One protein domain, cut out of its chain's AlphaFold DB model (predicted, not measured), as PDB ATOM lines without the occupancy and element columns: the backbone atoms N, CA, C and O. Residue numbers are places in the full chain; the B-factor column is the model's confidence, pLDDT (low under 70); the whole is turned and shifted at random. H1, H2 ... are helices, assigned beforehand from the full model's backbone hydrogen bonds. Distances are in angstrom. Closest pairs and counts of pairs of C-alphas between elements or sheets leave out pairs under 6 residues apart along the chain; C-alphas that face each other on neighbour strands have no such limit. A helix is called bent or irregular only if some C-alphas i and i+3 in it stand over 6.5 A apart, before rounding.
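Overview. This is residues 72 to 146 of the 149 residues of an uncharacterized protein of Rhodoplanes piscinae (UniProt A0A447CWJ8). Two long helices, H1 and H3, run opposite ways in a staggered pair that overlaps only in part, with short H2 just beyond the end of H1. After H3 the chain turns back through H4, which packs on the first half of H1 with H1's residues 74 to 81, then makes an out-and-back loop at residues 132 to 142, and the printed part ends in H5, also packed on H1. The printed part has 75 residues with five named helices, in the order H1, H2, H3, H4, H5, and no named strand; the class is all helix. The whole is a rod with spans of 45 by 18 by 17 A, only just compact and close to loose, with a radius of gyration of the C-alphas of 13.2 A.

Along the chain. H1 covers residues 72 to 91 and is 28.2 A from first to last C-alpha; it begins at C-alpha 72, (118.290, 172.063, 205.138). H2 is residues 93 to 96. H3 covers residues 104 to 122, 28.5 A long, starting at C-alpha 104, (160.599, 182.169, 200.579). It is neither bent nor irregular, but only just: C-alphas 118 and 121 are 6.1 A apart. H4 is residues 126 to 131, 8.6 A long. H5, residues 143 to 146, ends at C-alpha 146, (136.562, 175.906, 215.888).

Arrangement. H1 is the hub, touching H3, H4 and H5. With residues 74 to 81 alone it touches H4, the closest C-alphas being those of Leu 78 and Ala 126, 4.6 A apart, at a steep tilt of 49 degrees, the same way. With residues 81 to 88 alone it touches H5, the closest C-alphas being those of Ala 84 and Ile 144 at 6.1 A. H1 and H3 only just touch, with 3 pairs of C-alphas within 8 A, the closest those of Leu 89 and Arg 114 at 6.5 A. Their lines stand at a shallow tilt of 22 degrees, opposite ways. H1 and H2 meet only through their link. H2 touches residues 107 to 111 of H3, the closest C-alphas being those of Val 96 and Arg 107 at 5.8 A. H3 and H4 are close but not clearly touching, with the C-alphas of Leu 120 and Met 129 closest at 5.7 A. H3 and H5 are apart. Every O i to N i+4 pair is within hydrogen-bond range in H1 and H4, and 13 of 15 are in H3; H2 and H5 are too short for such a pair.

Size, cuts and confidence. The two C-alphas farthest apart are those of Gln 72 and Pro 101, at 44.7 A. The printed part has no cut. The link from H4 to H5, with 11 residues between them, is long, and the link from H2 to H3 is short. The mean pLDDT of the printed part is 94.5, and no printed residue is under 70.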
ATOM      1  N   GLN A  72     117.825 170.730 204.786       78.00
ATOM      2  CA  GLN A  72     118.290 172.063 205.138       78.00
ATOM      3  C   GLN A  72     119.504 172.031 206.067       78.00
ATOM      4  O   GLN A  72     120.370 172.893 205.948       78.00
ATOM      5  N   ALA A  73     119.621 171.054 206.967       77.44
ATOM      6  CA  ALA A  73     120.804 170.882 207.805       77.44
ATOM      7  C   ALA A  73     122.052 170.585 206.960       77.44
ATOM      8  O   ALA A  73     123.104 171.183 207.195       77.44
ATOM      9  N   GLY A  74     121.927 169.737 205.932       80.81
ATOM     10  CA  GLY A  74     123.009 169.470 204.980       80.81
ATOM     11  C   GLY A  74     123.452 170.729 204.230       80.81
ATOM     12  O   GLY A  74     124.646 171.041 204.185       80.81
ATOM     13  N   LEU A  75     122.489 171.498 203.709       82.69
ATOM     14  CA  LEU A  75     122.763 172.760 203.019       82.69
ATOM     15  C   LEU A  75     123.390 173.806 203.951       82.69
ATOM     16  O   LEU A  75     124.397 174.416 203.591       82.69
ATOM     17  N   ARG A  76     122.841 173.990 205.162       86.75
ATOM     18  CA  ARG A  76     123.385 174.903 206.181       86.75
ATOM     19  C   ARG A  76     124.832 174.546 206.515       86.75
ATOM     20  O   ARG A  76     125.680 175.435 206.536       86.75
ATOM     21  N   ARG A  77     125.140 173.254 206.688       88.94
ATOM     22  CA  ARG A  77     126.511 172.789 206.944       88.94
ATOM     23  C   ARG A  77     127.444 173.086 205.768       88.94
ATOM     24  O   ARG A  77     128.555 173.555 205.983       88.94
ATOM     25  N   LEU A  78     127.004 172.876 204.528       88.88
ATOM     26  CA  LEU A  78     127.810 173.198 203.344       88.88
ATOM     27  C   LEU A  78     128.083 174.705 203.216       88.88
ATOM     28  O   LEU A  78     129.216 175.107 202.948       88.88
ATOM     29  N   MET A  79     127.064 175.543 203.423       91.06
ATOM     30  CA  MET A  79     127.221 177.003 203.405       91.06
ATOM     31  C   MET A  79     128.167 177.484 204.503       91.06
ATOM     32  O   MET A  79     129.006 178.353 204.255       91.06
ATOM     33  N   TYR A  80     128.084 176.876 205.688       92.81
ATOM     34  CA  TYR A  80     129.013 177.131 206.780       92.81
ATOM     35  C   TYR A  80     130.468 176.841 206.365       92.81
ATOM     36  O   TYR A  80     131.311 177.734 206.436       92.81
ATOM     37  N   VAL A  81     130.752 175.651 205.818       94.44
ATOM     38  CA  VAL A  81     132.109 175.268 205.372       94.44
ATOM     39  C   VAL A  81     132.647 176.222 204.297       94.44
ATOM     40  O   VAL A  81     133.805 176.635 204.345       94.44
ATOM     41  N   ARG A  82     131.807 176.627 203.336       95.94
ATOM     42  CA  ARG A  82     132.187 177.602 202.296       95.94
ATOM     43  C   ARG A  82     132.517 178.976 202.878       95.94
ATOM     44  O   ARG A  82     133.471 179.609 202.430       95.94
ATOM     45  N   THR A  83     131.753 179.412 203.876       95.56
ATOM     46  CA  THR A  83     131.987 180.678 204.582       95.56
ATOM     47  C   THR A  83     133.304 180.630 205.348       95.56
ATOM     48  O   THR A  83     134.127 181.528 205.188       95.56
ATOM     49  N   ALA A  84     133.560 179.546 206.088       96.44
ATOM     50  CA  ALA A  84     134.825 179.338 206.787       96.44
ATOM     51  C   ALA A  84     136.018 179.341 205.816       96.44
ATOM     52  O   ALA A  84     137.053 179.931 206.112       96.44
ATOM     53  N   ARG A  85     135.874 178.724 204.631       97.62
ATOM     54  CA  ARG A  85     136.943 178.677 203.619       97.62
ATOM     55  C   ARG A  85     137.282 180.077 203.128       97.62
ATOM     56  O   ARG A  85     138.453 180.413 202.997       97.62
ATOM     57  N   ASN A  86     136.261 180.880 202.838       97.31
ATOM     58  CA  ASN A  86     136.458 182.255 202.389       97.31
ATOM     59  C   ASN A  86     137.099 183.104 203.495       97.31
ATOM     60  O   ASN A  86     138.071 183.794 203.225       97.31
ATOM     61  N   ALA A  87     136.642 182.970 204.744       96.38
ATOM     62  CA  ALA A  87     137.244 183.665 205.879       96.38
ATOM     63  C   ALA A  87     138.731 183.308 206.065       96.38
ATOM     64  O   ALA A  87     139.554 184.187 206.306       96.38
ATOM     65  N   GLU A  88     139.099 182.035 205.900       97.38
ATOM     66  CA  GLU A  88     140.496 181.590 205.968       97.38
ATOM     67  C   GLU A  88     141.331 182.116 204.782       97.38
ATOM     68  O   GLU A  88     142.490 182.510 204.951       97.38
ATOM     69  N   LEU A  89     140.749 182.177 203.578       98.12
ATOM     70  CA  LEU A  89     141.365 182.829 202.417       98.12
ATOM     71  C   LEU A  89     141.535 184.342 202.622       98.12
ATOM     72  O   LEU A  89     142.509 184.903 202.129       98.12
ATOM     73  N   ASP A  90     140.664 185.013 203.357       97.94
ATOM     74  CA  ASP A  90     140.837 186.439 203.641       97.94
ATOM     75  C   ASP A  90     141.910 186.645 204.722       97.94
ATOM     76  O   ASP A  90     142.853 187.417 204.545       97.94
ATOM     77  N   ALA A  91     141.845 185.870 205.809       97.19
ATOM     78  CA  ALA A  91     142.776 185.962 206.933       97.19
ATOM     79  C   ALA A  91     144.236 185.668 206.545       97.19
ATOM     80  O   ALA A  91     145.168 186.233 207.118       97.19
ATOM     81  N   THR A  92     144.446 184.784 205.568       97.94
ATOM     82  CA  THR A  92     145.786 184.360 205.132       97.94
ATOM     83  C   THR A  92     146.290 185.112 203.899       97.94
ATOM     84  O   THR A  92     147.371 184.800 203.397       97.94
ATOM     85  N   ASP A  93     145.554 186.110 203.396       98.25
ATOM     86  CA  ASP A  93     145.951 186.855 202.192       98.25
ATOM     87  C   ASP A  93     147.250 187.642 202.393       98.25
ATOM     88  O   ASP A  93     148.159 187.606 201.565       98.25
ATOM     89  N   VAL A  94     147.413 188.231 203.578       97.75
ATOM     90  CA  VAL A  94     148.631 188.959 203.945       97.75
ATOM     91  C   VAL A  94     149.890 188.079 203.891       97.75
ATOM     92  O   VAL A  94     150.992 188.597 203.718       97.75
ATOM     93  N   MET A  95     149.756 186.753 204.022       97.94
ATOM     94  CA  MET A  95     150.889 185.821 204.053       97.94
ATOM     95  C   MET A  95     151.514 185.572 202.676       97.94
ATOM     96  O   MET A  95     152.607 185.020 202.605       97.94
ATOM     97  N   VAL A  96     150.859 185.986 201.588       97.50
ATOM     98  CA  VAL A  96     151.374 185.813 200.217       97.50
ATOM     99  C   VAL A  96     151.808 187.119 199.550       97.50
ATOM    100  O   VAL A  96     152.208 187.111 198.390       97.50
ATOM    101  N   VAL A  97     151.780 188.237 200.281       97.62
ATOM    102  CA  VAL A  97     152.256 189.537 199.787       97.62
ATOM    103  C   VAL A  97     153.786 189.496 199.598       97.62
ATOM    104  O   VAL A  97     154.491 189.136 200.547       97.62
ATOM    105  N   PRO A  98     154.328 189.880 198.421       96.81
ATOM    106  CA  PRO A  98     155.771 189.834 198.145       96.81
ATOM    107  C   PRO A  98     156.619 190.636 199.140       96.81
ATOM    108  O   PRO A  98     157.677 190.174 199.561       96.81
ATOM    109  N   ASP A  99     156.112 191.789 199.579       97.69
ATOM    110  CA  ASP A  99     156.824 192.712 200.473       97.69
ATOM    111  C   ASP A  99     156.813 192.275 201.945       97.69
ATOM    112  O   ASP A  99     157.476 192.881 202.789       97.69
ATOM    113  N   ARG A 100     156.060 191.223 202.297       96.50
ATOM    114  CA  ARG A 100     156.016 190.736 203.677       96.50
ATOM    115  C   ARG A 100     157.348 190.063 204.033       96.50
ATOM    116  O   ARG A 100     157.742 189.124 203.333       96.50
ATOM    117  N   PRO A 101     158.015 190.463 205.133       97.50
ATOM    118  CA  PRO A 101     159.282 189.867 205.542       97.50
ATOM    119  C   PRO A 101     159.054 188.443 206.061       97.50
ATOM    120  O   PRO A 101     158.653 188.234 207.204       97.50
ATOM    121  N   MET A 102     159.292 187.451 205.204       97.88
ATOM    122  CA  MET A 102     159.278 186.031 205.548       97.88
ATOM    123  C   MET A 102     160.225 185.246 204.641       97.88
ATOM    124  O   MET A 102     160.599 185.723 203.569       97.88
ATOM    125  N   ALA A 103     160.598 184.040 205.067       98.06
ATOM    126  CA  ALA A 103     161.363 183.128 204.229       98.06
ATOM    127  C   ALA A 103     160.556 182.726 202.980       98.06
ATOM    128  O   ALA A 103     159.337 182.545 203.056       98.06
ATOM    129  N   GLU A 104     161.238 182.554 201.846       97.56
ATOM    130  CA  GLU A 104     160.599 182.169 200.579       97.56
ATOM    131  C   GLU A 104     159.874 180.822 200.695       97.56
ATOM    132  O   GLU A 104     158.731 180.698 200.264       97.56
ATOM    133  N   ASP A 105     160.475 179.851 201.383       97.88
ATOM    134  CA  ASP A 105     159.856 178.544 201.619       97.88
ATOM    135  C   ASP A 105     158.538 178.667 202.400       97.88
ATOM    136  O   ASP A 105     157.554 177.993 202.093       97.88
ATOM    137  N   THR A 106     158.475 179.583 203.375       97.94
ATOM    138  CA  THR A 106     157.243 179.870 204.124       97.94
ATOM    139  C   THR A 106     156.179 180.484 203.220       97.94
ATOM    140  O   THR A 106     155.022 180.065 203.267       97.94
ATOM    141  N   ARG A 107     156.554 181.442 202.365       98.06
ATOM    142  CA  ARG A 107     155.636 182.058 201.394       98.06
ATOM    143  C   ARG A 107     155.096 181.023 200.405       98.06
ATOM    144  O   ARG A 107     153.892 180.976 200.160       98.06
ATOM    145  N   SER A 108     155.968 180.157 199.891       98.12
ATOM    146  CA  SER A 108     155.618 179.056 198.987       98.12
ATOM    147  C   SER A 108     154.639 178.064 199.631       98.12
ATOM    148  O   SER A 108     153.637 177.676 199.016       98.12
ATOM    149  N   ALA A 109     154.841 177.726 200.910       98.44
ATOM    150  CA  ALA A 109     153.902 176.901 201.669       98.44
ATOM    151  C   ALA A 109     152.516 177.565 201.793       98.44
ATOM    152  O   ALA A 109     151.495 176.901 201.601       98.44
ATOM    153  N   TRP A 110     152.458 178.880 202.037       98.50
ATOM    154  CA  TRP A 110     151.193 179.628 202.070       98.50
ATOM    155  C   TRP A 110     150.498 179.709 200.711       98.50
ATOM    156  O   TRP A 110     149.275 179.569 200.645       98.50
ATOM    157  N   LEU A 111     151.246 179.887 199.621       98.44
ATOM    158  CA  LEU A 111     150.695 179.841 198.263       98.44
ATOM    159  C   LEU A 111     150.059 178.475 197.972       98.44
ATOM    160  O   LEU A 111     148.920 178.415 197.504       98.44
ATOM    161  N   THR A 112     150.756 177.391 198.327       98.56
ATOM    162  CA  THR A 112     150.267 176.011 198.176       98.56
ATOM    163  C   THR A 112     149.009 175.770 199.008       98.56
ATOM    164  O   THR A 112     148.005 175.277 198.492       98.56
ATOM    165  N   TYR A 113     149.018 176.187 200.276       98.56
ATOM    166  CA  TYR A 113     147.864 176.093 201.170       98.56
ATOM    167  C   TYR A 113     146.634 176.820 200.602       98.56
ATOM    168  O   TYR A 113     145.549 176.246 200.513       98.56
ATOM    169  N   ARG A 114     146.801 178.064 200.136       98.50
ATOM    170  CA  ARG A 114     145.704 178.853 199.548       98.50
ATOM    171  C   ARG A 114     145.184 178.251 198.244       98.50
ATOM    172  O   ARG A 114     143.991 178.361 197.966       98.50
ATOM    173  N   ALA A 115     146.047 177.645 197.429       98.56
ATOM    174  CA  ALA A 115     145.619 176.921 196.234       98.56
ATOM    175  C   ALA A 115     144.739 175.717 196.606       98.56
ATOM    176  O   ALA A 115     143.632 175.591 196.084       98.56
ATOM    177  N   ALA A 116     145.167 174.914 197.585       98.31
ATOM    178  CA  ALA A 116     144.391 173.782 198.089       98.31
ATOM    179  C   ALA A 116     143.032 174.212 198.677       98.31
ATOM    180  O   ALA A 116     142.016 173.579 198.394       98.31
ATOM    181  N   LEU A 117     142.970 175.333 199.410       98.12
ATOM    182  CA  LEU A 117     141.696 175.888 199.891       98.12
ATOM    183  C   LEU A 117     140.739 176.246 198.748       98.12
ATOM    184  O   LEU A 117     139.544 175.969 198.849       98.12
ATOM    185  N   ARG A 118     141.229 176.849 197.656       98.31
ATOM    186  CA  ARG A 118     140.389 177.161 196.483       98.31
ATOM    187  C   ARG A 118     139.870 175.891 195.812       98.31
ATOM    188  O   ARG A 118     138.699 175.842 195.431       98.31
ATOM    189  N   ASP A 119     140.702 174.856 195.753       98.06
ATOM    190  CA  ASP A 119     140.340 173.554 195.190       98.06
ATOM    191  C   ASP A 119     139.265 172.806 195.992       98.06
ATOM    192  O   ASP A 119     138.568 171.968 195.418       98.06
ATOM    193  N   LEU A 120     139.003 173.183 197.252       95.50
ATOM    194  CA  LEU A 120     137.885 172.620 198.021       95.50
ATOM    195  C   LEU A 120     136.520 172.823 197.346       95.50
ATOM    196  O   LEU A 120     135.578 172.086 197.628       95.50
ATOM    197  N   GLY A 121     136.390 173.804 196.441       92.00
ATOM    198  CA  GLY A 121     135.165 174.029 195.666       92.00
ATOM    199  C   GLY A 121     134.766 172.870 194.742       92.00
ATOM    200  O   GLY A 121     133.636 172.858 194.264       92.00
ATOM    201  N   ARG A 122     135.662 171.902 194.504       93.75
ATOM    202  CA  ARG A 122     135.396 170.708 193.683       93.75
ATOM    203  C   ARG A 122     134.574 169.642 194.415       93.75
ATOM    204  O   ARG A 122     134.015 168.759 193.769       93.75
ATOM    205  N   HIS A 123     134.506 169.712 195.743       91.31
ATOM    206  CA  HIS A 123     133.752 168.767 196.562       91.31
ATOM    207  C   HIS A 123     132.270 169.143 196.633       91.31
ATOM    208  O   HIS A 123     131.909 170.323 196.675       91.31
ATOM    209  N   GLN A 124     131.405 168.129 196.662       85.75
ATOM    210  CA  GLN A 124     129.952 168.310 196.591       85.75
ATOM    211  C   GLN A 124     129.308 168.347 197.976       85.75
ATOM    212  O   GLN A 124     128.229 168.916 198.147       85.75
ATOM    213  N   THR A 125     129.967 167.764 198.981       87.50
ATOM    214  CA  THR A 125     129.434 167.687 200.344       87.50
ATOM    215  C   THR A 125     130.321 168.400 201.359       87.50
ATOM    216  O   THR A 125     131.533 168.527 201.194       87.50
ATOM    217  N   ALA A 126     129.710 168.840 202.463       89.38
ATOM    218  CA  ALA A 126     130.438 169.433 203.582       89.38
ATOM    219  C   ALA A 126     131.484 168.468 204.163       89.38
ATOM    220  O   ALA A 126     132.596 168.884 204.465       89.38
ATOM    221  N   GLY A 127     131.143 167.178 204.283       90.56
ATOM    222  CA  GLY A 127     132.051 166.158 204.811       90.56
ATOM    223  C   GLY A 127     133.290 165.966 203.938       90.56
ATOM    224  O   GLY A 127     134.398 165.932 204.463       90.56
ATOM    225  N   GLU A 128     133.119 165.923 202.614       91.25
ATOM    226  CA  GLU A 128     134.241 165.873 201.667       91.25
ATOM    227  C   GLU A 128     135.139 167.109 201.783       91.25
ATOM    228  O   GLU A 128     136.356 166.974 201.869       91.25
ATOM    229  N   MET A 129     134.548 168.310 201.842       95.50
ATOM    230  CA  MET A 129     135.307 169.554 202.009       95.50
ATOM    231  C   MET A 129     136.092 169.592 203.327       95.50
ATOM    232  O   MET A 129     137.239 170.024 203.331       95.50
ATOM    233  N   ILE A 130     135.491 169.147 204.439       95.12
ATOM    234  CA  ILE A 130     136.148 169.093 205.758       95.12
ATOM    235  C   ILE A 130     137.303 168.085 205.737       95.12
ATOM    236  O   ILE A 130     138.399 168.392 206.206       95.12
ATOM    237  N   ALA A 131     137.082 166.899 205.164       95.25
ATOM    238  CA  ALA A 131     138.100 165.856 205.066       95.25
ATOM    239  C   ALA A 131     139.288 166.275 204.186       95.25
ATOM    240  O   ALA A 131     140.429 165.936 204.492       95.25
ATOM    241  N   ALA A 132     139.031 167.034 203.119       97.00
ATOM    242  CA  ALA A 132     140.058 167.549 202.217       97.00
ATOM    243  C   ALA A 132     140.727 168.847 202.706       97.00
ATOM    244  O   ALA A 132     141.654 169.334 202.059       97.00
ATOM    245  N   TRP A 133     140.277 169.431 203.823       97.88
ATOM    246  CA  TRP A 133     140.789 170.711 204.304       97.88
ATOM    247  C   TRP A 133     142.250 170.589 204.782       97.88
ATOM    248  O   TRP A 133     142.502 169.914 205.789       97.88
ATOM    249  N   PRO A 134     143.217 171.257 204.120       98.00
ATOM    250  CA  PRO A 134     144.641 171.094 204.409       98.00
ATOM    251  C   PRO A 134     145.027 171.622 205.799       98.00
ATOM    252  O   PRO A 134     144.398 172.532 206.338       98.00
ATOM    253  N   ALA A 135     146.097 171.082 206.382       97.50
ATOM    254  CA  ALA A 135     146.688 171.656 207.588       97.50
ATOM    255  C   ALA A 135     147.334 173.018 207.278       97.50
ATOM    256  O   ALA A 135     147.888 173.216 206.193       97.50
ATOM    257  N   ARG A 136     147.277 173.953 208.233       97.75
ATOM    258  CA  ARG A 136     147.912 175.263 208.070       97.75
ATOM    259  C   ARG A 136     149.444 175.147 208.125       97.75
ATOM    260  O   ARG A 136     149.951 174.408 208.970       97.75
ATOM    261  N   PRO A 137     150.194 175.915 207.310       98.19
ATOM    262  CA  PRO A 137     151.660 175.933 207.356       98.19
ATOM    263  C   PRO A 137     152.256 176.387 208.696       98.19
ATOM    264  O   PRO A 137     153.383 176.028 209.018       98.19
ATOM    265  N   ASP A 138     151.513 177.183 209.469       96.94
ATOM    266  CA  ASP A 138     151.915 177.671 210.796       96.94
ATOM    267  C   ASP A 138     151.551 176.712 211.944       96.94
ATOM    268  O   ASP A 138     151.861 176.995 213.099       96.94
ATOM    269  N   GLY A 139     150.891 175.587 211.644       96.56
ATOM    270  CA  GLY A 139     150.428 174.624 212.641       96.56
ATOM    271  C   GLY A 139     149.254 175.106 213.501       96.56
ATOM    272  O   GLY A 139     148.871 174.401 214.434       96.56
ATOM    273  N   ALA A 140     148.668 176.274 213.213       95.50
ATOM    274  CA  ALA A 140     147.482 176.730 213.924       95.50
ATOM    275  C   ALA A 140     146.257 175.864 213.580       95.50
ATOM    276  O   ALA A 140     146.175 175.237 212.519       95.50
ATOM    277  N   THR A 141     145.279 175.845 214.486       93.81
ATOM    278  CA  THR A 141     144.003 175.150 214.282       93.81
ATOM    279  C   THR A 141     143.265 175.715 213.068       93.81
ATOM    280  O   THR A 141     143.261 176.927 212.841       93.81
ATOM    281  N   ARG A 142     142.619 174.844 212.284       91.12
ATOM    282  CA  ARG A 142     141.838 175.263 211.116       91.12
ATOM    283  C   ARG A 142     140.575 175.978 211.592       91.12
ATOM    284  O   ARG A 142     139.943 175.537 212.548       91.12
ATOM    285  N   THR A 143     140.147 177.026 210.890       90.88
ATOM    286  CA  THR A 143     138.892 177.746 211.193       90.88
ATOM    287  C   THR A 143     137.694 176.809 211.294       90.88
ATOM    288  O   THR A 143     136.815 177.011 212.124       90.88
ATOM    289  N   ILE A 144     137.679 175.760 210.467       92.06
ATOM    290  CA  ILE A 144     136.594 174.782 210.423       92.06
ATOM    291  C   ILE A 144     136.499 173.905 211.681       92.06
ATOM    292  O   ILE A 144     135.418 173.422 211.999       92.06
ATOM    293  N   ASP A 145     137.596 173.738 212.425       89.38
ATOM    294  CA  ASP A 145     137.614 172.931 213.651       89.38
ATOM    295  C   ASP A 145     137.065 173.714 214.861       89.38
ATOM    296  O   ASP A 145     136.701 173.124 215.872       89.38
ATOM    297  N   GLN A 146     136.983 175.047 214.773       78.38
ATOM    298  CA  GLN A 146     136.562 175.906 215.888       78.38
ATOM    299  C   GLN A 146     135.039 175.969 216.085       78.38
ATOM    300  O   GLN A 146     134.582 176.476 217.102       78.38
TER     301      GLN A 146